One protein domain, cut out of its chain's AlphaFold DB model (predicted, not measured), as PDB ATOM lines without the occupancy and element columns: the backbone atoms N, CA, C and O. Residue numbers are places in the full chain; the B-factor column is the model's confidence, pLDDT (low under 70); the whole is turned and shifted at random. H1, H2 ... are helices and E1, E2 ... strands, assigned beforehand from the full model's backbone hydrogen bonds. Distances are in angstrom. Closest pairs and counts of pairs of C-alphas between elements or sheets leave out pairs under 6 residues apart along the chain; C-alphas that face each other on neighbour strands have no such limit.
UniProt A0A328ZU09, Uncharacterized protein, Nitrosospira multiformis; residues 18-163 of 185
ATOM      1  N   TYR A  18     125.031 138.710 138.283       97.69
ATOM      2  CA  TYR A  18     124.697 138.094 137.006       97.69
ATOM      3  C   TYR A  18     123.383 138.653 136.466       97.69
ATOM      4  O   TYR A  18     122.405 138.793 137.199       97.69
ATOM      5  N   ARG A  19     123.333 138.936 135.161       97.75
ATOM      6  CA  ARG A  19     122.118 139.413 134.485       97.75
ATOM      7  C   ARG A  19     121.389 138.253 133.816       97.75
ATOM      8  O   ARG A  19     121.846 137.725 132.802       97.75
ATOM      9  N   GLY A  20     120.259 137.873 134.400       97.44
ATOM     10  CA  GLY A  20     119.395 136.809 133.912       97.44
ATOM     11  C   GLY A  20     118.287 137.319 132.994       97.44
ATOM     12  O   GLY A  20     117.638 138.318 133.277       97.44
ATOM     13  N   THR A  21     118.015 136.591 131.926       97.25
ATOM     14  CA  THR A  21     116.864 136.713 131.026       97.25
ATOM     15  C   THR A  21     116.113 135.379 131.020       97.25
ATOM     16  O   THR A  21     116.676 134.377 131.482       97.25
ATOM     17  N   PRO A  22     114.893 135.299 130.457       95.50
ATOM     18  CA  PRO A  22     114.180 134.027 130.328       95.50
ATOM     19  C   PRO A  22     114.988 132.914 129.638       95.50
ATOM     20  O   PRO A  22     114.801 131.741 129.946       95.50
ATOM     21  N   SER A  23     115.926 133.261 128.749       96.81
ATOM     22  CA  SER A  23     116.724 132.287 127.996       96.81
ATOM     23  C   SER A  23     117.991 131.798 128.707       96.81
ATOM     24  O   SER A  23     118.502 130.744 128.340       96.81
ATOM     25  N   ASN A  24     118.519 132.520 129.706       97.19
ATOM     26  CA  ASN A  24     119.835 132.201 130.283       97.19
ATOM     27  C   ASN A  24     119.844 131.988 131.809       97.19
ATOM     28  O   ASN A  24     120.799 131.408 132.333       97.19
ATOM     29  N   TYR A  25     118.799 132.408 132.531       97.38
ATOM     30  CA  TYR A  25     118.833 132.454 133.996       97.38
ATOM     31  C   TYR A  25     119.072 131.080 134.626       97.38
ATOM     32  O   TYR A  25     119.775 130.986 135.623       97.38
ATOM     33  N   ARG A  26     118.561 129.998 134.023       94.88
ATOM     34  CA  ARG A  26     118.778 128.628 134.512       94.88
ATOM     35  C   ARG A  26     120.233 128.181 134.456       94.88
ATOM     36  O   ARG A  26     120.642 127.360 135.269       94.88
ATOM     37  N   VAL A  27     120.991 128.666 133.477       96.50
ATOM     38  CA  VAL A  27     122.422 128.359 133.373       96.50
ATOM     39  C   VAL A  27     123.177 129.135 134.445       96.50
ATOM     40  O   VAL A  27     123.972 128.547 135.171       96.50
ATOM     41  N   LEU A  28     122.860 130.424 134.600       97.38
ATOM     42  CA  LEU A  28     123.459 131.289 135.618       97.38
ATOM     43  C   LEU A  28     123.168 130.786 137.037       97.38
ATOM     44  O   LEU A  28     124.078 130.715 137.855       97.38
ATOM     45  N   LEU A  29     121.929 130.359 137.300       95.44
ATOM     46  CA  LEU A  29     121.466 129.851 138.592       95.44
ATOM     47  C   LEU A  29     122.326 128.695 139.117       95.44
ATOM     48  O   LEU A  29     122.610 128.638 140.308       95.44
ATOM     49  N   LYS A  30     122.780 127.802 138.229       93.62
ATOM     50  CA  LYS A  30     123.638 126.658 138.586       93.62
ATOM     51  C   LYS A  30     125.053 127.061 139.003       93.62
ATOM     52  O   LYS A  30     125.744 126.260 139.621       93.62
ATOM     53  N   GLY A  31     125.504 128.247 138.598       94.00
ATOM     54  CA  GLY A  31     126.858 128.736 138.841       94.00
ATOM     55  C   GLY A  31     126.983 129.677 140.034       94.00
ATOM     56  O   GLY A  31     128.102 130.090 140.333       94.00
ATOM     57  N   LEU A  32     125.869 130.028 140.684       95.75
ATOM     58  CA  LEU A  32     125.870 130.973 141.796       95.75
ATOM     59  C   LEU A  32     126.627 130.408 143.003       95.75
ATOM     60  O   LEU A  32     126.510 129.232 143.350       95.75
ATOM     61  N   LYS A  33     127.380 131.283 143.658       94.75
ATOM     62  CA  LYS A  33     128.171 131.030 144.863       94.75
ATOM     63  C   LYS A  33     127.669 131.906 146.012       94.75
ATOM     64  O   LYS A  33     126.954 132.877 145.758       94.75
ATOM     65  N   PRO A  34     128.041 131.606 147.272       92.06
ATOM     66  CA  PRO A  34     127.712 132.465 148.404       92.06
ATOM     67  C   PRO A  34     127.976 133.950 148.123       92.06
ATOM     68  O   PRO A  34     129.090 134.336 147.775       92.06
ATOM     69  N   GLY A  35     126.934 134.765 148.287       88.56
ATOM     70  CA  GLY A  35     126.955 136.213 148.087       88.56
ATOM     71  C   GLY A  35     126.684 136.699 146.659       88.56
ATOM     72  O   GLY A  35     126.486 137.896 146.471       88.56
ATOM     73  N   ASP A  36     126.613 135.814 145.661       95.88
ATOM     74  CA  ASP A  36     126.261 136.216 144.296       95.88
ATOM     75  C   ASP A  36     124.813 136.719 144.188       95.88
ATOM     76  O   ASP A  36     123.914 136.327 144.942       95.88
ATOM     77  N   HIS A  37     124.571 137.573 143.192       94.62
ATOM     78  CA  HIS A  37     123.259 138.139 142.890       94.62
ATOM     79  C   HIS A  37     122.848 137.822 141.454       94.62
ATOM     80  O   HIS A  37     123.452 138.301 140.502       94.62
ATOM     81  N   LEU A  38     121.777 137.055 141.271       96.69
ATOM     82  CA  LEU A  38     121.104 136.904 139.986       96.69
ATOM     83  C   LEU A  38     120.002 137.963 139.844       96.69
ATOM     84  O   LEU A  38     118.950 137.870 140.477       96.69
ATOM     85  N   GLN A  39     120.230 138.954 138.987       95.88
ATOM     86  CA  GLN A  39     119.262 139.996 138.664       95.88
ATOM     87  C   GLN A  39     118.530 139.654 137.356       95.88
ATOM     88  O   GLN A  39     119.123 139.659 136.276       95.88
ATOM     89  N   LEU A  40     117.240 139.355 137.462       96.62
ATOM     90  CA  LEU A  40     116.345 138.942 136.386       96.62
ATOM     91  C   LEU A  40     115.730 140.158 135.682       96.62
ATOM     92  O   LEU A  40     115.132 141.024 136.319       96.62
ATOM     93  N   ALA A  41     115.877 140.221 134.362       96.38
ATOM     94  CA  ALA A  41     115.202 141.193 133.514       96.38
ATOM     95  C   ALA A  41     113.674 140.975 133.506       96.38
ATOM     96  O   ALA A  41     113.215 139.869 133.789       96.38
ATOM     97  N   PRO A  42     112.870 141.989 133.144       93.44
ATOM     98  CA  PRO A  42     111.441 141.791 132.933       93.44
ATOM     99  C   PRO A  42     111.171 140.736 131.849       93.44
ATOM    100  O   PRO A  42     111.906 140.656 130.861       93.44
ATOM    101  N   GLY A  43     110.105 139.954 132.017       91.12
ATOM    102  CA  GLY A  43     109.667 138.952 131.043       91.12
ATOM    103  C   GLY A  43     108.973 137.748 131.676       91.12
ATOM    104  O   GLY A  43     108.926 137.624 132.901       91.12
ATOM    105  N   ASP A  44     108.481 136.851 130.818       88.81
ATOM    106  CA  ASP A  44     107.793 135.618 131.210       88.81
ATOM    107  C   ASP A  44     108.782 134.455 131.354       88.81
ATOM    108  O   ASP A  44     109.386 133.984 130.385       88.81
ATOM    109  N   TYR A  45     108.909 133.940 132.570       89.44
ATOM    110  CA  TYR A  45     109.796 132.842 132.926       89.44
ATOM    111  C   TYR A  45     109.006 131.536 132.983       89.44
ATOM    112  O   TYR A  45     108.507 131.116 134.026       89.44
ATOM    113  N   LYS A  46     108.908 130.881 131.824       83.75
ATOM    114  CA  LYS A  46     108.116 129.654 131.624       83.75
ATOM    115  C   LYS A  46     108.821 128.373 132.062       83.75
ATOM    116  O   LYS A  46     108.196 127.324 132.090       83.75
ATOM    117  N   GLU A  47     110.113 128.436 132.386       83.06
ATOM    118  CA  GLU A  47     110.925 127.258 132.727       83.06
ATOM    119  C   GLU A  47     111.076 127.022 134.244       83.06
ATOM    120  O   GLU A  47     111.787 126.101 134.660       83.06
ATOM    121  N   GLY A  48     110.401 127.835 135.065       82.31
ATOM    122  CA  GLY A  48     110.431 127.782 136.530       82.31
ATOM    123  C   GLY A  48     111.781 128.162 137.164       82.31
ATOM    124  O   GLY A  48     112.804 128.267 136.496       82.31
ATOM    125  N   LEU A  49     111.830 128.372 138.474       87.12
ATOM    126  CA  LEU A  49     113.008 128.720 139.264       87.12
ATOM    127  C   LEU A  49     113.388 127.557 140.203       87.12
ATOM    128  O   LEU A  49     112.942 127.518 141.354       87.12
ATOM    129  N   PRO A  50     114.193 126.589 139.730       86.44
ATOM    130  CA  PRO A  50     114.696 125.496 140.556       86.44
ATOM    131  C   PRO A  50     115.947 125.937 141.328       86.44
ATOM    132  O   PRO A  50     117.074 125.795 140.856       86.44
ATOM    133  N   VAL A  51     115.754 126.487 142.521       84.81
ATOM    134  CA  VAL A  51     116.829 126.790 143.470       84.81
ATOM    135  C   VAL A  51     117.194 125.510 144.218       84.81
ATOM    136  O   VAL A  51     116.657 125.211 145.284       84.81
ATOM    137  N   HIS A  52     118.046 124.690 143.611       81.38
ATOM    138  CA  HIS A  52     118.391 123.365 144.129       81.38
ATOM    139  C   HIS A  52     119.868 123.292 144.507       81.38
ATOM    140  O   HIS A  52     120.707 123.712 143.714       81.38
ATOM    141  N   HIS A  53     120.187 122.695 145.660       78.56
ATOM    142  CA  HIS A  53     121.568 122.497 146.131       78.56
ATOM    143  C   HIS A  53     122.392 123.792 146.213       78.56
ATOM    144  O   HIS A  53     123.616 123.770 146.077       78.56
ATOM    145  N   LEU A  54     121.721 124.930 146.406       83.12
ATOM    146  CA  LEU A  54     122.338 126.246 146.426       83.12
ATOM    147  C   LEU A  54     122.426 126.742 147.865       83.12
ATOM    148  O   LEU A  54     121.417 126.894 148.553       83.12
ATOM    149  N   HIS A  55     123.641 127.014 148.323       80.06
ATOM    150  CA  HIS A  55     123.880 127.455 149.689       80.06
ATOM    151  C   HIS A  55     124.652 128.765 149.678       80.06
ATOM    152  O   HIS A  55     125.783 128.820 149.203       80.06
ATOM    153  N   GLY A  56     124.040 129.812 150.224       81.69
ATOM    154  CA  GLY A  56     124.783 130.948 150.748       81.69
ATOM    155  C   GLY A  56     125.319 130.655 152.151       81.69
ATOM    156  O   GLY A  56     125.242 129.534 152.655       81.69
ATOM    157  N   THR A  57     125.806 131.692 152.819       81.00
ATOM    158  CA  THR A  57     126.155 131.668 154.248       81.00
ATOM    159  C   THR A  57     125.403 132.780 154.991       81.00
ATOM    160  O   THR A  57     124.839 133.663 154.336       81.00
ATOM    161  N   PRO A  58     125.383 132.790 156.342       73.31
ATOM    162  CA  PRO A  58     124.802 133.895 157.110       73.31
ATOM    163  C   PRO A  58     125.312 135.281 156.701       73.31
ATOM    164  O   PRO A  58     124.538 136.236 156.726       73.31
ATOM    165  N   ASP A  59     126.577 135.366 156.285       80.00
ATOM    166  CA  ASP A  59     127.242 136.618 155.913       80.00
ATOM    167  C   ASP A  59     127.310 136.835 154.390       80.00
ATOM    168  O   ASP A  59     127.638 137.924 153.931       80.00
ATOM    169  N   ALA A  60     126.983 135.816 153.588       81.12
ATOM    170  CA  ALA A  60     127.030 135.852 152.126       81.12
ATOM    171  C   ALA A  60     125.870 135.042 151.526       81.12
ATOM    172  O   ALA A  60     126.043 133.948 150.976       81.12
ATOM    173  N   ARG A  61     124.649 135.562 151.659       82.00
ATOM    174  CA  ARG A  61     123.450 134.937 151.082       82.00
ATOM    175  C   ARG A  61     123.421 135.111 149.565       82.00
ATOM    176  O   ARG A  61     123.813 136.158 149.057       82.00
ATOM    177  N   VAL A  62     122.890 134.125 148.853       87.12
ATOM    178  CA  VAL A  62     122.650 134.255 147.409       87.12
ATOM    179  C   VAL A  62     121.341 135.003 147.185       87.12
ATOM    180  O   VAL A  62     120.318 134.647 147.770       87.12
ATOM    181  N   THR A  63     121.358 136.026 146.334       89.25
ATOM    182  CA  THR A  63     120.169 136.838 146.035       89.25
ATOM    183  C   THR A  63     119.669 136.563 144.622       89.25
ATOM    184  O   THR A  63     120.448 136.546 143.674       89.25
ATOM    185  N   ILE A  64     118.361 136.392 144.457       91.50
ATOM    186  CA  ILE A  64     117.671 136.323 143.169       91.50
ATOM    187  C   ILE A  64     116.602 137.415 143.183       91.50
ATOM    188  O   ILE A  64     115.721 137.406 144.044       91.50
ATOM    189  N   SER A  65     116.671 138.381 142.264       89.69
ATOM    190  CA  SER A  65     115.689 139.470 142.239       89.69
ATOM    191  C   SER A  65     115.304 139.941 140.851       89.69
ATOM    192  O   SER A  65     116.080 139.793 139.911       89.69
ATOM    193  N   GLY A  66     114.147 140.590 140.736       88.56
ATOM    194  CA  GLY A  66     113.836 141.422 139.579       88.56
ATOM    195  C   GLY A  66     114.808 142.600 139.451       88.56
ATOM    196  O   GLY A  66     115.416 143.046 140.429       88.56
ATOM    197  N   SER A  67     114.984 143.092 138.227       88.12
ATOM    198  CA  SER A  67     115.802 144.272 137.929       88.12
ATOM    199  C   SER A  67     115.019 145.587 137.987       88.12
ATOM    200  O   SER A  67     115.631 146.653 137.992       88.12
ATOM    201  N   ASN A  68     113.682 145.523 138.006       82.12
ATOM    202  CA  ASN A  68     112.800 146.682 137.934       82.12
ATOM    203  C   ASN A  68     111.513 146.449 138.741       82.12
ATOM    204  O   ASN A  68     110.730 145.556 138.433       82.12
ATOM    205  N   GLU A  69     111.260 147.296 139.737       70.56
ATOM    206  CA  GLU A  69     110.080 147.196 140.605       70.56
ATOM    207  C   GLU A  69     108.753 147.479 139.881       70.56
ATOM    208  O   GLU A  69     107.710 146.991 140.307       70.56
ATOM    209  N   LYS A  70     108.775 148.253 138.786       74.06
ATOM    210  CA  LYS A  70     107.577 148.610 138.002       74.06
ATOM    211  C   LYS A  70     107.234 147.588 136.921       74.06
ATOM    212  O   LYS A  70     106.137 147.635 136.376       74.06
ATOM    213  N   ASN A  71     108.175 146.714 136.574       81.12
ATOM    214  CA  ASN A  71     107.996 145.679 135.563       81.12
ATOM    215  C   ASN A  71     108.767 144.435 136.010       81.12
ATOM    216  O   ASN A  71     109.928 144.243 135.642       81.12
ATOM    217  N   ARG A  72     108.142 143.663 136.901       85.19
ATOM    218  CA  ARG A  72     108.774 142.515 137.550       85.19
ATOM    219  C   ARG A  72     108.790 141.305 136.605       85.19
ATOM    220  O   ARG A  72     107.876 141.152 135.799       85.19
ATOM    221  N   PRO A  73     109.811 140.438 136.678       89.38
ATOM    222  CA  PRO A  73     109.760 139.131 136.028       89.38
ATOM    223  C   PRO A  73     108.581 138.313 136.572       89.38
ATOM    224  O   PRO A  73     108.337 138.290 137.784       89.38
ATOM    225  N   ILE A  74     107.890 137.620 135.670       86.31
ATOM    226  CA  ILE A  74     106.712 136.813 135.987       86.31
ATOM    227  C   ILE A  74     107.076 135.348 135.801       86.31
ATOM    228  O   ILE A  74     107.410 134.914 134.698       86.31
ATOM    229  N   PHE A  75     107.014 134.568 136.875       82.81
ATOM    230  CA  PHE A  75     107.175 133.120 136.793       82.81
ATOM    231  C   PHE A  75     105.806 132.466 136.618       82.81
ATOM    232  O   PHE A  75     104.976 132.492 137.528       82.81
ATOM    233  N   LEU A  76     105.588 131.895 135.432       70.12
ATOM    234  CA  LEU A  76     104.309 131.312 135.035       70.12
ATOM    235  C   LEU A  76     104.230 129.836 135.404       70.12
ATOM    236  O   LEU A  76     105.181 129.076 135.197       70.12
ATOM    237  N   ALA A  77     103.053 129.436 135.875       59.88
ATOM    238  CA  ALA A  77     102.735 128.049 136.154       59.88
ATOM    239  C   ALA A  77     102.925 127.134 134.944       59.88
ATOM    240  O   ALA A  77     102.601 127.483 133.806       59.88
ATOM    241  N   ARG A  78     103.415 125.922 135.215       61.84
ATOM    242  CA  ARG A  78     103.488 124.833 134.241       61.84
ATOM    243  C   ARG A  78     102.650 123.655 134.732       61.84
ATOM    244  O   ARG A  78     102.702 123.352 135.925       61.84
ATOM    245  N   PRO A  79     101.946 122.945 133.838       51.50
ATOM    246  CA  PRO A  79     101.409 121.629 134.162       51.50
ATOM    247  C   PRO A  79     102.530 120.717 134.677       51.50
ATOM    248  O   PRO A  79     103.623 120.731 134.119       51.50
ATOM    249  N   ASP A  80     102.265 119.967 135.746       52.84
ATOM    250  CA  ASP A  80     103.126 118.904 136.294       52.84
ATOM    251  C   ASP A  80     104.501 119.317 136.870       52.84
ATOM    252  O   ASP A  80     105.261 118.453 137.315       52.84
ATOM    253  N   TYR A  81     104.826 120.615 136.944       56.62
ATOM    254  CA  TYR A  81     106.088 121.101 137.522       56.62
ATOM    255  C   TYR A  81     105.878 122.217 138.550       56.62
ATOM    256  O   TYR A  81     105.091 123.138 138.344       56.62
ATOM    257  N   SER A  82     106.675 122.201 139.622       51.75
ATOM    258  CA  SER A  82     106.780 123.337 140.542       51.75
ATOM    259  C   SER A  82     107.477 124.506 139.857       51.75
ATOM    260  O   SER A  82     108.656 124.425 139.503       51.75
ATOM    261  N   THR A  83     106.768 125.620 139.716       62.78
ATOM    262  CA  THR A  83     107.299 126.829 139.082       62.78
ATOM    263  C   THR A  83     108.395 127.481 139.889       62.78
ATOM    264  O   THR A  83     109.336 127.980 139.301       62.78
ATOM    265  N   ILE A  84     108.324 127.468 141.216       72.69
ATOM    266  CA  ILE A  84     109.456 127.810 142.078       72.69
ATOM    267  C   ILE A  84     109.683 126.597 142.969       72.69
ATOM    268  O   ILE A  84     108.756 126.115 143.619       72.69
ATOM    269  N   SER A  85     110.902 126.075 142.980       69.69
ATOM    270  CA  SER A  85     111.267 124.923 143.798       69.69
ATOM    271  C   SER A  85     112.569 125.228 144.513       69.69
ATOM    272  O   SER A  85     113.592 125.425 143.864       69.69
ATOM    273  N   ILE A  86     112.520 125.278 145.842       67.00
ATOM    274  CA  ILE A  86     113.697 125.444 146.692       67.00
ATOM    275  C   ILE A  86     113.960 124.094 147.355       67.00
ATOM    276  O   ILE A  86     113.187 123.656 148.205       67.00
ATOM    277  N   LEU A  87     115.018 123.408 146.928       57.72
ATOM    278  CA  LEU A  87     115.346 122.053 147.374       57.72
ATOM    279  C   LEU A  87     116.775 122.021 147.897       57.72
ATOM    280  O   LEU A  87     117.689 122.453 147.195       57.72
ATOM    281  N   ASN A  88     116.966 121.491 149.107       57.19
ATOM    282  CA  ASN A  88     118.281 121.351 149.737       57.19
ATOM    283  C   ASN A  88     119.144 122.616 149.566       57.19
ATOM    284  O   ASN A  88     120.234 122.564 149.018       57.19
ATOM    285  N   SER A  89     118.581 123.776 149.894       63.22
ATOM    286  CA  SER A  89     119.202 125.082 149.668       63.22
ATOM    287  C   SER A  89     119.052 125.925 150.925       63.22
ATOM    288  O   SER A  89     118.084 125.761 151.665       63.22
ATOM    289  N   GLY A  90     120.002 126.815 151.190       67.12
ATOM    290  CA  GLY A  90     120.013 127.625 152.406       67.12
ATOM    291  C   GLY A  90     120.591 129.008 152.161       67.12
ATOM    292  O   GLY A  90     121.409 129.188 151.262       67.12
ATOM    293  N   TYR A  91     120.178 129.987 152.971       71.88
ATOM    294  CA  TYR A  91     120.629 131.378 152.842       71.88
ATOM    295  C   TYR A  91     120.372 131.951 151.436       71.88
ATOM    296  O   TYR A  91     121.258 132.555 150.829       71.88
ATOM    297  N   ILE A  92     119.152 131.739 150.927       77.94
ATOM    298  CA  ILE A  92     118.677 132.256 149.637       77.94
ATOM    299  C   ILE A  92     117.651 133.354 149.871       77.94
ATOM    300  O   ILE A  92     116.762 133.212 150.709       77.94
ATOM    301  N   VAL A  93     117.755 134.424 149.093       78.56
ATOM    302  CA  VAL A  93     116.804 135.531 149.091       78.56
ATOM    303  C   VAL A  93     116.156 135.642 147.722       78.56
ATOM    304  O   VAL A  93     116.853 135.765 146.719       78.56
ATOM    305  N   ILE A  94     114.823 135.624 147.693       83.12
ATOM    306  CA  ILE A  94     114.010 135.867 146.498       83.12
ATOM    307  C   ILE A  94     113.157 137.112 146.752       83.12
ATOM    308  O   ILE A  94     112.449 137.167 147.760       83.12
ATOM    309  N   ARG A  95     113.231 138.099 145.850       80.94
ATOM    310  CA  ARG A  95     112.502 139.374 145.972       80.94
ATOM    311  C   ARG A  95     112.201 140.026 144.622       80.94
ATOM    312  O   ARG A  95     112.857 139.733 143.628       80.94
ATOM    313  N   ASP A  96     111.246 140.947 144.596       79.69
ATOM    314  CA  ASP A  96     110.902 141.761 143.422       79.69
ATOM    315  C   ASP A  96     110.451 140.926 142.205       79.69
ATOM    316  O   ASP A  96     110.799 141.240 141.066       79.69
ATOM    317  N   LEU A  97     109.660 139.870 142.446       82.19
ATOM    318  CA  LEU A  97     109.067 138.994 141.421       82.19
ATOM    319  C   LEU A  97     107.534 138.925 141.560       82.19
ATOM    320  O   LEU A  97     107.012 139.101 142.667       82.19
ATOM    321  N   ASP A  98     106.849 138.578 140.467       78.81
ATOM    322  CA  ASP A  98     105.445 138.142 140.480       78.81
ATOM    323  C   ASP A  98     105.353 136.614 140.333       78.81
ATOM    324  O   ASP A  98     106.000 136.014 139.467       78.81
ATOM    325  N   ILE A  99     104.554 135.984 141.203       77.06
ATOM    326  CA  ILE A  99     104.367 134.528 141.260       77.06
ATOM    327  C   ILE A  99     102.871 134.217 141.167       77.06
ATOM    328  O   ILE A  99     102.128 134.360 142.148       77.06
ATOM    329  N   GLU A 100     102.446 133.782 139.981       75.38
ATOM    330  CA  GLU A 100     101.036 133.640 139.613       75.38
ATOM    331  C   GLU A 100     100.669 132.226 139.138       75.38
ATOM    332  O   GLU A 100     101.383 131.621 138.334       75.38
ATOM    333  N   GLY A 101      99.512 131.726 139.593       60.44
ATOM    334  CA  GLY A 101      98.841 130.561 138.998       60.44
ATOM    335  C   GLY A 101      99.404 129.196 139.404       60.44
ATOM    336  O   GLY A 101      99.082 128.187 138.782       60.44
ATOM    337  N   ASN A 102     100.290 129.141 140.397       68.31
ATOM    338  CA  ASN A 102     101.137 127.977 140.664       68.31
ATOM    339  C   ASN A 102     100.511 126.980 141.642       68.31
ATOM    340  O   ASN A 102      99.796 127.366 142.563       68.31
ATOM    341  N   PHE A 103     100.868 125.700 141.509       68.88
ATOM    342  CA  PHE A 103     100.606 124.672 142.519       68.88
ATOM    343  C   PHE A 103     101.901 124.311 143.258       68.88
ATOM    344  O   PHE A 103     102.889 123.916 142.642       68.88
ATOM    345  N   PHE A 104     101.895 124.434 144.583       70.94
ATOM    346  CA  PHE A 104     103.000 124.069 145.464       70.94
ATOM    347  C   PHE A 104     102.588 122.884 146.340       70.94
ATOM    348  O   PHE A 104     101.636 122.996 147.115       70.94
ATOM    349  N   TYR A 105     103.321 121.772 146.268       65.75
ATOM    350  CA  TYR A 105     103.004 120.551 147.008       65.75
ATOM    351  C   TYR A 105     104.196 120.040 147.821       65.75
ATOM    352  O   TYR A 105     105.276 119.854 147.274       65.75
ATOM    353  N   GLN A 106     103.951 119.792 149.111       64.69
ATOM    354  CA  GLN A 106     104.757 119.022 150.065       64.69
ATOM    355  C   GLN A 106     106.255 119.391 150.216       64.69
ATOM    356  O   GLN A 106     107.084 119.113 149.358       64.69
ATOM    357  N   ASN A 107     106.645 119.901 151.392       56.25
ATOM    358  CA  ASN A 107     108.052 120.047 151.797       56.25
ATOM    359  C   ASN A 107     108.189 119.686 153.287       56.25
ATOM    360  O   ASN A 107     107.452 120.215 154.120       56.25
ATOM    361  N   SER A 108     109.053 118.713 153.605       56.62
ATOM    362  CA  SER A 108     109.182 118.124 154.949       56.62
ATOM    363  C   SER A 108     110.190 118.831 155.854       56.62
ATOM    364  O   SER A 108     110.160 118.599 157.059       56.62
ATOM    365  N   HIS A 109     111.057 119.683 155.299       54.03
ATOM    366  CA  HIS A 109     112.121 120.352 156.057       54.03
ATOM    367  C   HIS A 109     111.936 121.876 156.128       54.03
ATOM    368  O   HIS A 109     112.289 122.479 157.134       54.03
ATOM    369  N   GLU A 110     111.337 122.498 155.106       62.69
ATOM    370  CA  GLU A 110     111.102 123.949 155.028       62.69
ATOM    371  C   GLU A 110     109.687 124.267 154.508       62.69
ATOM    372  O   GLU A 110     108.932 123.375 154.116       62.69
ATOM    373  N   SER A 111     109.308 125.550 154.503       62.09
ATOM    374  CA  SER A 111     108.064 125.997 153.862       62.09
ATOM    375  C   SER A 111     108.108 125.842 152.334       62.09
ATOM    376  O   SER A 111     109.177 125.779 151.727       62.09
ATOM    377  N   LEU A 112     106.938 125.785 151.690       67.00
ATOM    378  CA  LEU A 112     106.823 125.713 150.224       67.00
ATOM    379  C   LEU A 112     107.279 127.004 149.527       67.00
ATOM    380  O   LEU A 112     107.722 126.964 148.383       67.00
ATOM    381  N   PHE A 113     107.182 128.136 150.222       75.81
ATOM    382  CA  PHE A 113     107.696 129.424 149.771       75.81
ATOM    383  C   PHE A 113     108.386 130.177 150.916       75.81
ATOM    384  O   PHE A 113     107.877 130.192 152.045       75.81
ATOM    385  N   GLN A 114     109.526 130.808 150.608       76.06
ATOM    386  CA  GLN A 114     110.237 131.763 151.465       76.06
ATOM    387  C   GLN A 114     110.596 133.019 150.673       76.06
ATOM    388  O   GLN A 114     111.110 132.906 149.560       76.06
ATOM    389  N   GLY A 115     110.344 134.206 151.233       67.62
ATOM    390  CA  GLY A 115     110.665 135.468 150.562       67.62
ATOM    391  C   GLY A 115     110.725 136.686 151.486       67.62
ATOM    392  O   GLY A 115     110.225 136.665 152.610       67.62
ATOM    393  N   GLU A 116     111.326 137.764 150.985       68.19
ATOM    394  CA  GLU A 116     111.381 139.094 151.611       68.19
ATOM    395  C   GLU A 116     111.370 140.222 150.551       68.19
ATOM    396  O   GLU A 116     111.342 139.946 149.354       68.19
ATOM    397  N   GLY A 117     111.372 141.501 150.957       61.94
ATOM    398  CA  GLY A 117     111.300 142.644 150.030       61.94
ATOM    399  C   GLY A 117     109.890 142.901 149.473       61.94
ATOM    400  O   GLY A 117     108.910 142.766 150.209       61.94
ATOM    401  N   ASN A 118     109.778 143.310 148.200       59.88
ATOM    402  CA  ASN A 118     108.482 143.462 147.525       59.88
ATOM    403  C   ASN A 118     108.059 142.129 146.887       59.88
ATOM    404  O   ASN A 118     108.808 141.562 146.091       59.88
ATOM    405  N   ILE A 119     106.864 141.634 147.212       67.06
ATOM    406  CA  ILE A 119     106.353 140.335 146.749       67.06
ATOM    407  C   ILE A 119     104.881 140.472 146.380       67.06
ATOM    408  O   ILE A 119     104.088 140.946 147.191       67.06
ATOM    409  N   ALA A 120     104.495 139.984 145.201       68.00
ATOM    410  CA  ALA A 120     103.108 139.641 144.910       68.00
ATOM    411  C   ALA A 120     102.987 138.127 144.693       68.00
ATOM    412  O   ALA A 120     103.608 137.558 143.796       68.00
ATOM    413  N   LEU A 121     102.184 137.482 145.539       74.75
ATOM    414  CA  LEU A 121     101.928 136.047 145.530       74.75
ATOM    415  C   LEU A 121     100.422 135.828 145.394       74.75
ATOM    416  O   LEU A 121      99.684 136.065 146.351       74.75
ATOM    417  N   TYR A 122      99.943 135.413 144.224       71.62
ATOM    418  CA  TYR A 122      98.501 135.346 143.984       71.62
ATOM    419  C   TYR A 122      98.052 134.259 143.014       71.62
ATOM    420  O   TYR A 122      98.832 133.772 142.200       71.62
ATOM    421  N   ASN A 123      96.780 133.866 143.120       72.50
ATOM    422  CA  ASN A 123      96.177 132.793 142.317       72.50
ATOM    423  C   ASN A 123      96.923 131.446 142.430       72.50
ATOM    424  O   ASN A 123      96.885 130.643 141.503       72.50
ATOM    425  N   ASN A 124      97.623 131.189 143.540       80.00
ATOM    426  CA  ASN A 124      98.360 129.941 143.743       80.00
ATOM    427  C   ASN A 124      97.607 128.983 144.676       80.00
ATOM    428  O   ASN A 124      96.822 129.389 145.529       80.00
ATOM    429  N   VAL A 125      97.906 127.695 144.574       76.69
ATOM    430  CA  VAL A 125      97.413 126.652 145.474       76.69
ATOM    431  C   VAL A 125      98.603 126.044 146.219       76.69
ATOM    432  O   VAL A 125      99.519 125.512 145.602       76.69
ATOM    433  N   PHE A 126      98.597 126.108 147.549       79.06
ATOM    434  CA  PHE A 126      99.612 125.534 148.432       79.06
ATOM    435  C   PHE A 126      99.031 124.360 149.210       79.06
ATOM    436  O   PHE A 126      98.027 124.522 149.900       79.06
ATOM    437  N   VAL A 127      99.683 123.201 149.160       74.19
ATOM    438  CA  VAL A 127      99.292 122.005 149.911       74.19
ATOM    439  C   VAL A 127     100.526 121.406 150.597       74.19
ATOM    440  O   VAL A 127     101.385 120.820 149.943       74.19
ATOM    441  N   ASN A 128     100.645 121.551 151.920       65.12
ATOM    442  CA  ASN A 128     101.726 120.962 152.717       65.12
ATOM    443  C   ASN A 128     101.192 120.152 153.908       65.12
ATOM    444  O   ASN A 128     100.900 120.702 154.968       65.12
ATOM    445  N   HIS A 129     101.143 118.827 153.793       75.12
ATOM    446  CA  HIS A 129     100.626 117.962 154.858       75.12
ATOM    447  C   HIS A 129     101.615 117.718 156.006       75.12
ATOM    448  O   HIS A 129     101.244 117.076 156.987       75.12
ATOM    449  N   LEU A 130     102.859 118.205 155.919       73.69
ATOM    450  CA  LEU A 130     103.905 117.907 156.912       73.69
ATOM    451  C   LEU A 130     104.493 119.148 157.599       73.69
ATOM    452  O   LEU A 130     105.105 118.990 158.651       73.69
ATOM    453  N   GLY A 131     104.277 120.358 157.071       69.56
ATOM    454  CA  GLY A 131     104.906 121.581 157.585       69.56
ATOM    455  C   GLY A 131     104.185 122.879 157.207       69.56
ATOM    456  O   GLY A 131     102.988 122.875 156.915       69.56
ATOM    457  N   ASP A 132     104.920 123.995 157.249       74.88
ATOM    458  CA  ASP A 132     104.430 125.335 156.892       74.88
ATOM    459  C   ASP A 132     104.262 125.479 155.359       74.88
ATOM    460  O   ASP A 132     105.006 124.870 154.590       74.88
ATOM    461  N   ALA A 133     103.334 126.310 154.877       72.69
ATOM    462  CA  ALA A 133     103.180 126.570 153.440       72.69
ATOM    463  C   ALA A 133     103.956 127.816 152.977       72.69
ATOM    464  O   ALA A 133     104.868 127.696 152.165       72.69
ATOM    465  N   VAL A 134     103.670 129.000 153.514       79.44
ATOM    466  CA  VAL A 134     104.283 130.265 153.067       79.44
ATOM    467  C   VAL A 134     104.927 130.978 154.251       79.44
ATOM    468  O   VAL A 134     104.288 131.174 155.284       79.44
ATOM    469  N   ARG A 135     106.184 131.407 154.105       78.06
ATOM    470  CA  ARG A 135     106.909 132.180 155.121       78.06
ATOM    471  C   ARG A 135     107.518 133.432 154.492       78.06
ATOM    472  O   ARG A 135     108.343 133.341 153.595       78.06
ATOM    473  N   ILE A 136     107.119 134.603 154.969       72.88
ATOM    474  CA  ILE A 136     107.649 135.898 154.541       72.88
ATOM    475  C   ILE A 136     108.212 136.583 155.782       72.88
ATOM    476  O   ILE A 136     107.463 136.924 156.694       72.88
ATOM    477  N   GLN A 137     109.530 136.730 155.865       70.38
ATOM    478  CA  GLN A 137     110.192 137.273 157.053       70.38
ATOM    479  C   GLN A 137     111.557 137.880 156.702       70.38
ATOM    480  O   GLN A 137     112.112 137.531 155.666       70.38
ATOM    481  N   PRO A 138     112.129 138.746 157.558       66.69
ATOM    482  CA  PRO A 138     113.464 139.292 157.344       66.69
ATOM    483  C   PRO A 138     114.552 138.207 157.343       66.69
ATOM    484  O   PRO A 138     114.649 137.417 158.286       66.69
ATOM    485  N   HIS A 139     115.403 138.224 156.321       60.81
ATOM    486  CA  HIS A 139     116.580 137.377 156.142       60.81
ATOM    487  C   HIS A 139     117.830 138.211 155.802       60.81
ATOM    488  O   HIS A 139     118.776 138.187 156.590       60.81
ATOM    489  N   ASN A 140     117.837 138.964 154.695       61.44
ATOM    490  CA  ASN A 140     118.830 140.011 154.381       61.44
ATOM    491  C   ASN A 140     118.240 141.419 154.403       61.44
ATOM    492  O   ASN A 140     118.969 142.395 154.564       61.44
ATOM    493  N   ASP A 141     116.942 141.522 154.170       58.28
ATOM    494  CA  ASP A 141     116.212 142.767 154.023       58.28
ATOM    495  C   ASP A 141     114.946 142.690 154.893       58.28
ATOM    496  O   ASP A 141     114.786 141.809 155.739       58.28
ATOM    497  N   THR A 142     114.038 143.643 154.740       64.19
ATOM    498  CA  THR A 142     112.728 143.630 155.394       64.19
ATOM    499  C   THR A 142     111.640 143.369 154.355       64.19
ATOM    500  O   THR A 142     111.722 143.894 153.242       64.19
ATOM    501  N   PRO A 143     110.611 142.555 154.658       66.94
ATOM    502  CA  PRO A 143     109.395 142.533 153.847       66.94
ATOM    503  C   PRO A 143     108.827 143.951 153.728       66.94
ATOM    504  O   PRO A 143     108.669 144.606 154.750       66.94
ATOM    505  N   ARG A 144     108.543 144.435 152.515       67.56
ATOM    506  CA  ARG A 144     108.002 145.785 152.261       67.56
ATOM    507  C   ARG A 144     106.586 145.685 151.703       67.56
ATOM    508  O   ARG A 144     105.670 145.309 152.430       67.56
ATOM    509  N   SER A 145     106.399 145.958 150.409       65.25
ATOM    510  CA  SER A 145     105.110 145.788 149.743       65.25
ATOM    511  C   SER A 145     104.843 144.306 149.483       65.25
ATOM    512  O   SER A 145     105.353 143.739 148.516       65.25
ATOM    513  N   VAL A 146     104.036 143.686 150.342       65.81
ATOM    514  CA  VAL A 146     103.654 142.274 150.243       65.81
ATOM    515  C   VAL A 146     102.162 142.160 149.939       65.81
ATOM    516  O   VAL A 146     101.331 142.516 150.770       65.81
ATOM    517  N   SER A 147     101.830 141.607 148.774       65.94
ATOM    518  CA  SER A 147     100.459 141.301 148.359       65.94
ATOM    519  C   SER A 147     100.274 139.789 148.282       65.94
ATOM    520  O   SER A 147     100.917 139.130 147.469       65.94
ATOM    521  N   VAL A 148      99.386 139.233 149.110       72.88
ATOM    522  CA  VAL A 148      99.052 137.799 149.112       72.88
ATOM    523  C   VAL A 148      97.543 137.644 148.987       72.88
ATOM    524  O   VAL A 148      96.822 137.835 149.963       72.88
ATOM    525  N   PHE A 149      97.051 137.317 147.795       73.50
ATOM    526  CA  PHE A 149      95.612 137.307 147.510       73.50
ATOM    527  C   PHE A 149      95.217 136.162 146.576       73.50
ATOM    528  O   PHE A 149      96.031 135.679 145.800       73.50
ATOM    529  N   HIS A 150      93.969 135.694 146.669       77.56
ATOM    530  CA  HIS A 150      93.434 134.589 145.855       77.56
ATOM    531  C   HIS A 150      94.278 133.302 145.877       77.56
ATOM    532  O   HIS A 150      94.289 132.542 144.913       77.56
ATOM    533  N   ASN A 151      94.992 133.043 146.975       75.31
ATOM    534  CA  ASN A 151      95.683 131.771 147.146       75.31
ATOM    535  C   ASN A 151      94.798 130.795 147.927       75.31
ATOM    536  O   ASN A 151      94.199 131.171 148.936       75.31
ATOM    537  N   THR A 152      94.784 129.531 147.519       78.00
ATOM    538  CA  THR A 152      94.238 128.428 148.322       78.00
ATOM    539  C   THR A 152      95.379 127.821 149.125       78.00
ATOM    540  O   THR A 152      96.386 127.436 148.541       78.00
ATOM    541  N   VAL A 153      95.262 127.726 150.452       78.88
ATOM    542  CA  VAL A 153      96.339 127.203 151.310       78.88
ATOM    543  C   VAL A 153      95.816 126.110 152.233       78.88
ATOM    544  O   VAL A 153      94.954 126.350 153.072       78.88
ATOM    545  N   LEU A 154      96.397 124.920 152.116       78.75
ATOM    546  CA  LEU A 154      96.182 123.767 152.980       78.75
ATOM    547  C   LEU A 154      97.529 123.365 153.590       78.75
ATOM    548  O   LEU A 154      98.417 122.905 152.881       78.75
ATOM    549  N   ALA A 155      97.713 123.546 154.898       74.88
ATOM    550  CA  ALA A 155      98.977 123.241 155.571       74.88
ATOM    551  C   ALA A 155      98.751 122.553 156.924       74.88
ATOM    552  O   ALA A 155      97.786 122.871 157.618       74.88
ATOM    553  N   LYS A 156      99.651 121.641 157.316       74.50
ATOM    554  CA  LYS A 156      99.684 121.059 158.671       74.50
ATOM    555  C   LYS A 156     100.258 122.040 159.696       74.50
ATOM    556  O   LYS A 156      99.801 122.061 160.835       74.50
ATOM    557  N   GLY A 157     101.276 122.806 159.303       74.56
ATOM    558  CA  GLY A 157     101.865 123.886 160.096       74.56
ATOM    559  C   GLY A 157     101.154 125.222 159.866       74.56
ATOM    560  O   GLY A 157      99.940 125.284 159.679       74.56
ATOM    561  N   ALA A 158     101.907 126.319 159.850       77.50
ATOM    562  CA  ALA A 158     101.372 127.618 159.462       77.50
ATOM    563  C   ALA A 158     101.055 127.659 157.960       77.50
ATOM    564  O   ALA A 158     101.913 127.364 157.128       77.50
ATOM    565  N   GLY A 159      99.841 128.091 157.608       75.19
ATOM    566  CA  GLY A 159      99.456 128.337 156.216       75.19
ATOM    567  C   GLY A 159     100.274 129.475 155.600       75.19
ATOM    568  O   GLY A 159     101.059 129.260 154.683       75.19
ATOM    569  N   ILE A 160     100.136 130.686 156.138       79.75
ATOM    570  CA  ILE A 160     100.948 131.845 155.756       79.75
ATOM    571  C   ILE A 160     101.463 132.499 157.035       79.75
ATOM    572  O   ILE A 160     100.681 132.821 157.928       79.75
ATOM    573  N   ARG A 161     102.777 132.705 157.130       78.75
ATOM    574  CA  ARG A 161     103.417 133.470 158.204       78.75
ATOM    575  C   ARG A 161     104.095 134.698 157.605       78.75
ATOM    576  O   ARG A 161     104.986 134.547 156.777       78.75
ATOM    577  N   LEU A 162     103.691 135.888 158.046       74.56
ATOM    578  CA  LEU A 162     104.331 137.164 157.721       74.56
ATOM    579  C   LEU A 162     104.935 137.751 159.002       74.56
ATOM    580  O   LEU A 162     104.219 137.952 159.980       74.56
ATOM    581  N   ILE A 163     106.241 138.006 159.009       72.69
ATOM    582  CA  ILE A 163     106.969 138.623 160.125       72.69
ATOM    583  C   ILE A 163     107.617 139.908 159.610       72.69
ATOM    584  O   ILE A 163     108.186 139.916 158.525       72.69
TER     585      ILE A 163
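This is residues 18 to 163 of the 185 residues of an uncharacterized protein of Nitrosospira multiformis (UniProt A0A328ZU09). The chain winds in stacked turns as a three-sided solenoid, its strands stacked into walls, with the short helix H1 at the end where the printed part begins. The sheet E1 E2 E4 E7 and, after it, E10 E13 E16 make one wall, E5 E8 E11 E14 a second, and E3 E6 followed by E9 E12 E15 a third. The printed part has 146 residues, with one named helix and sixteen named strands, in the order E1, H1, then E2 to E16; the five sheets, in the orders just given, are parallel. The class is mostly strand, though under half of the residues are in named elements. The whole is compact, with a radius of gyration of the C-alphas of 14.0 A and spans of 37 by 31 by 29 A.

Begin with the largest sheets. Find C-alpha 62 at (122.650, 134.255, 147.409); from there E4, residues 62 to 66, runs 13.8 A to C-alpha 66 at (113.836, 141.422, 139.579). Its sheet also holds E1, residues 18 to 20, E2, 37 to 40, and E7, 92 to 95. Look next for E5, 74 to 76, E8, 97 to 100, E11, 119 to 122, and E14, 146 to 149. The other sheets hold E3, 49 to 52, and E6, 84 to 87; E9, 103 to 105, E12, 125 to 128, and E15, 152 to 155; E10, 113 to 115, E13, 134 to 136, and E16, 160 to 162, which ends at C-alpha 162 (104.331, 137.164, 157.721). H1, residues 25 to 29, is 5.9 A long.

In the first sheet, look for N 38 and O 63 of E2 and E4, 2.8 A apart and within hydrogen-bond range, as are N 64 and O 93 of E4 and E7, 2.8 A. H1 is on this sheet at a height of 8.4 A, only just over E1, on which 3 of its 5 C-alphas fall. E1, H1 and E2 form a strand-helix-strand unit, two parallel neighbour strands with a helix between, its crossover right-handed. In H1 every O i to N i+4 pair is within hydrogen-bond range. From E7, the closest C-alphas to E10 are those of Ile 94 and Gly 115, 5.3 A. E7 runs on into E8 at 81 degrees, and E8 into E9 at 90 degrees. Within hydrogen-bond range are also N 121 and O 147 of E11 and E14, 2.8 A, and N 51 and O 85 of E3 and E6, 2.8 A. E1 and E16 are apart.

The two C-alphas farthest apart, those of Arg 19 and Lys 156, are 37.8 A apart. The printed part has no cut, and no link is long. The mean pLDDT of the printed part is 77.3; 42 residues are under 70, among them residues 77 to 83, 105 to 112 and 138 to 147.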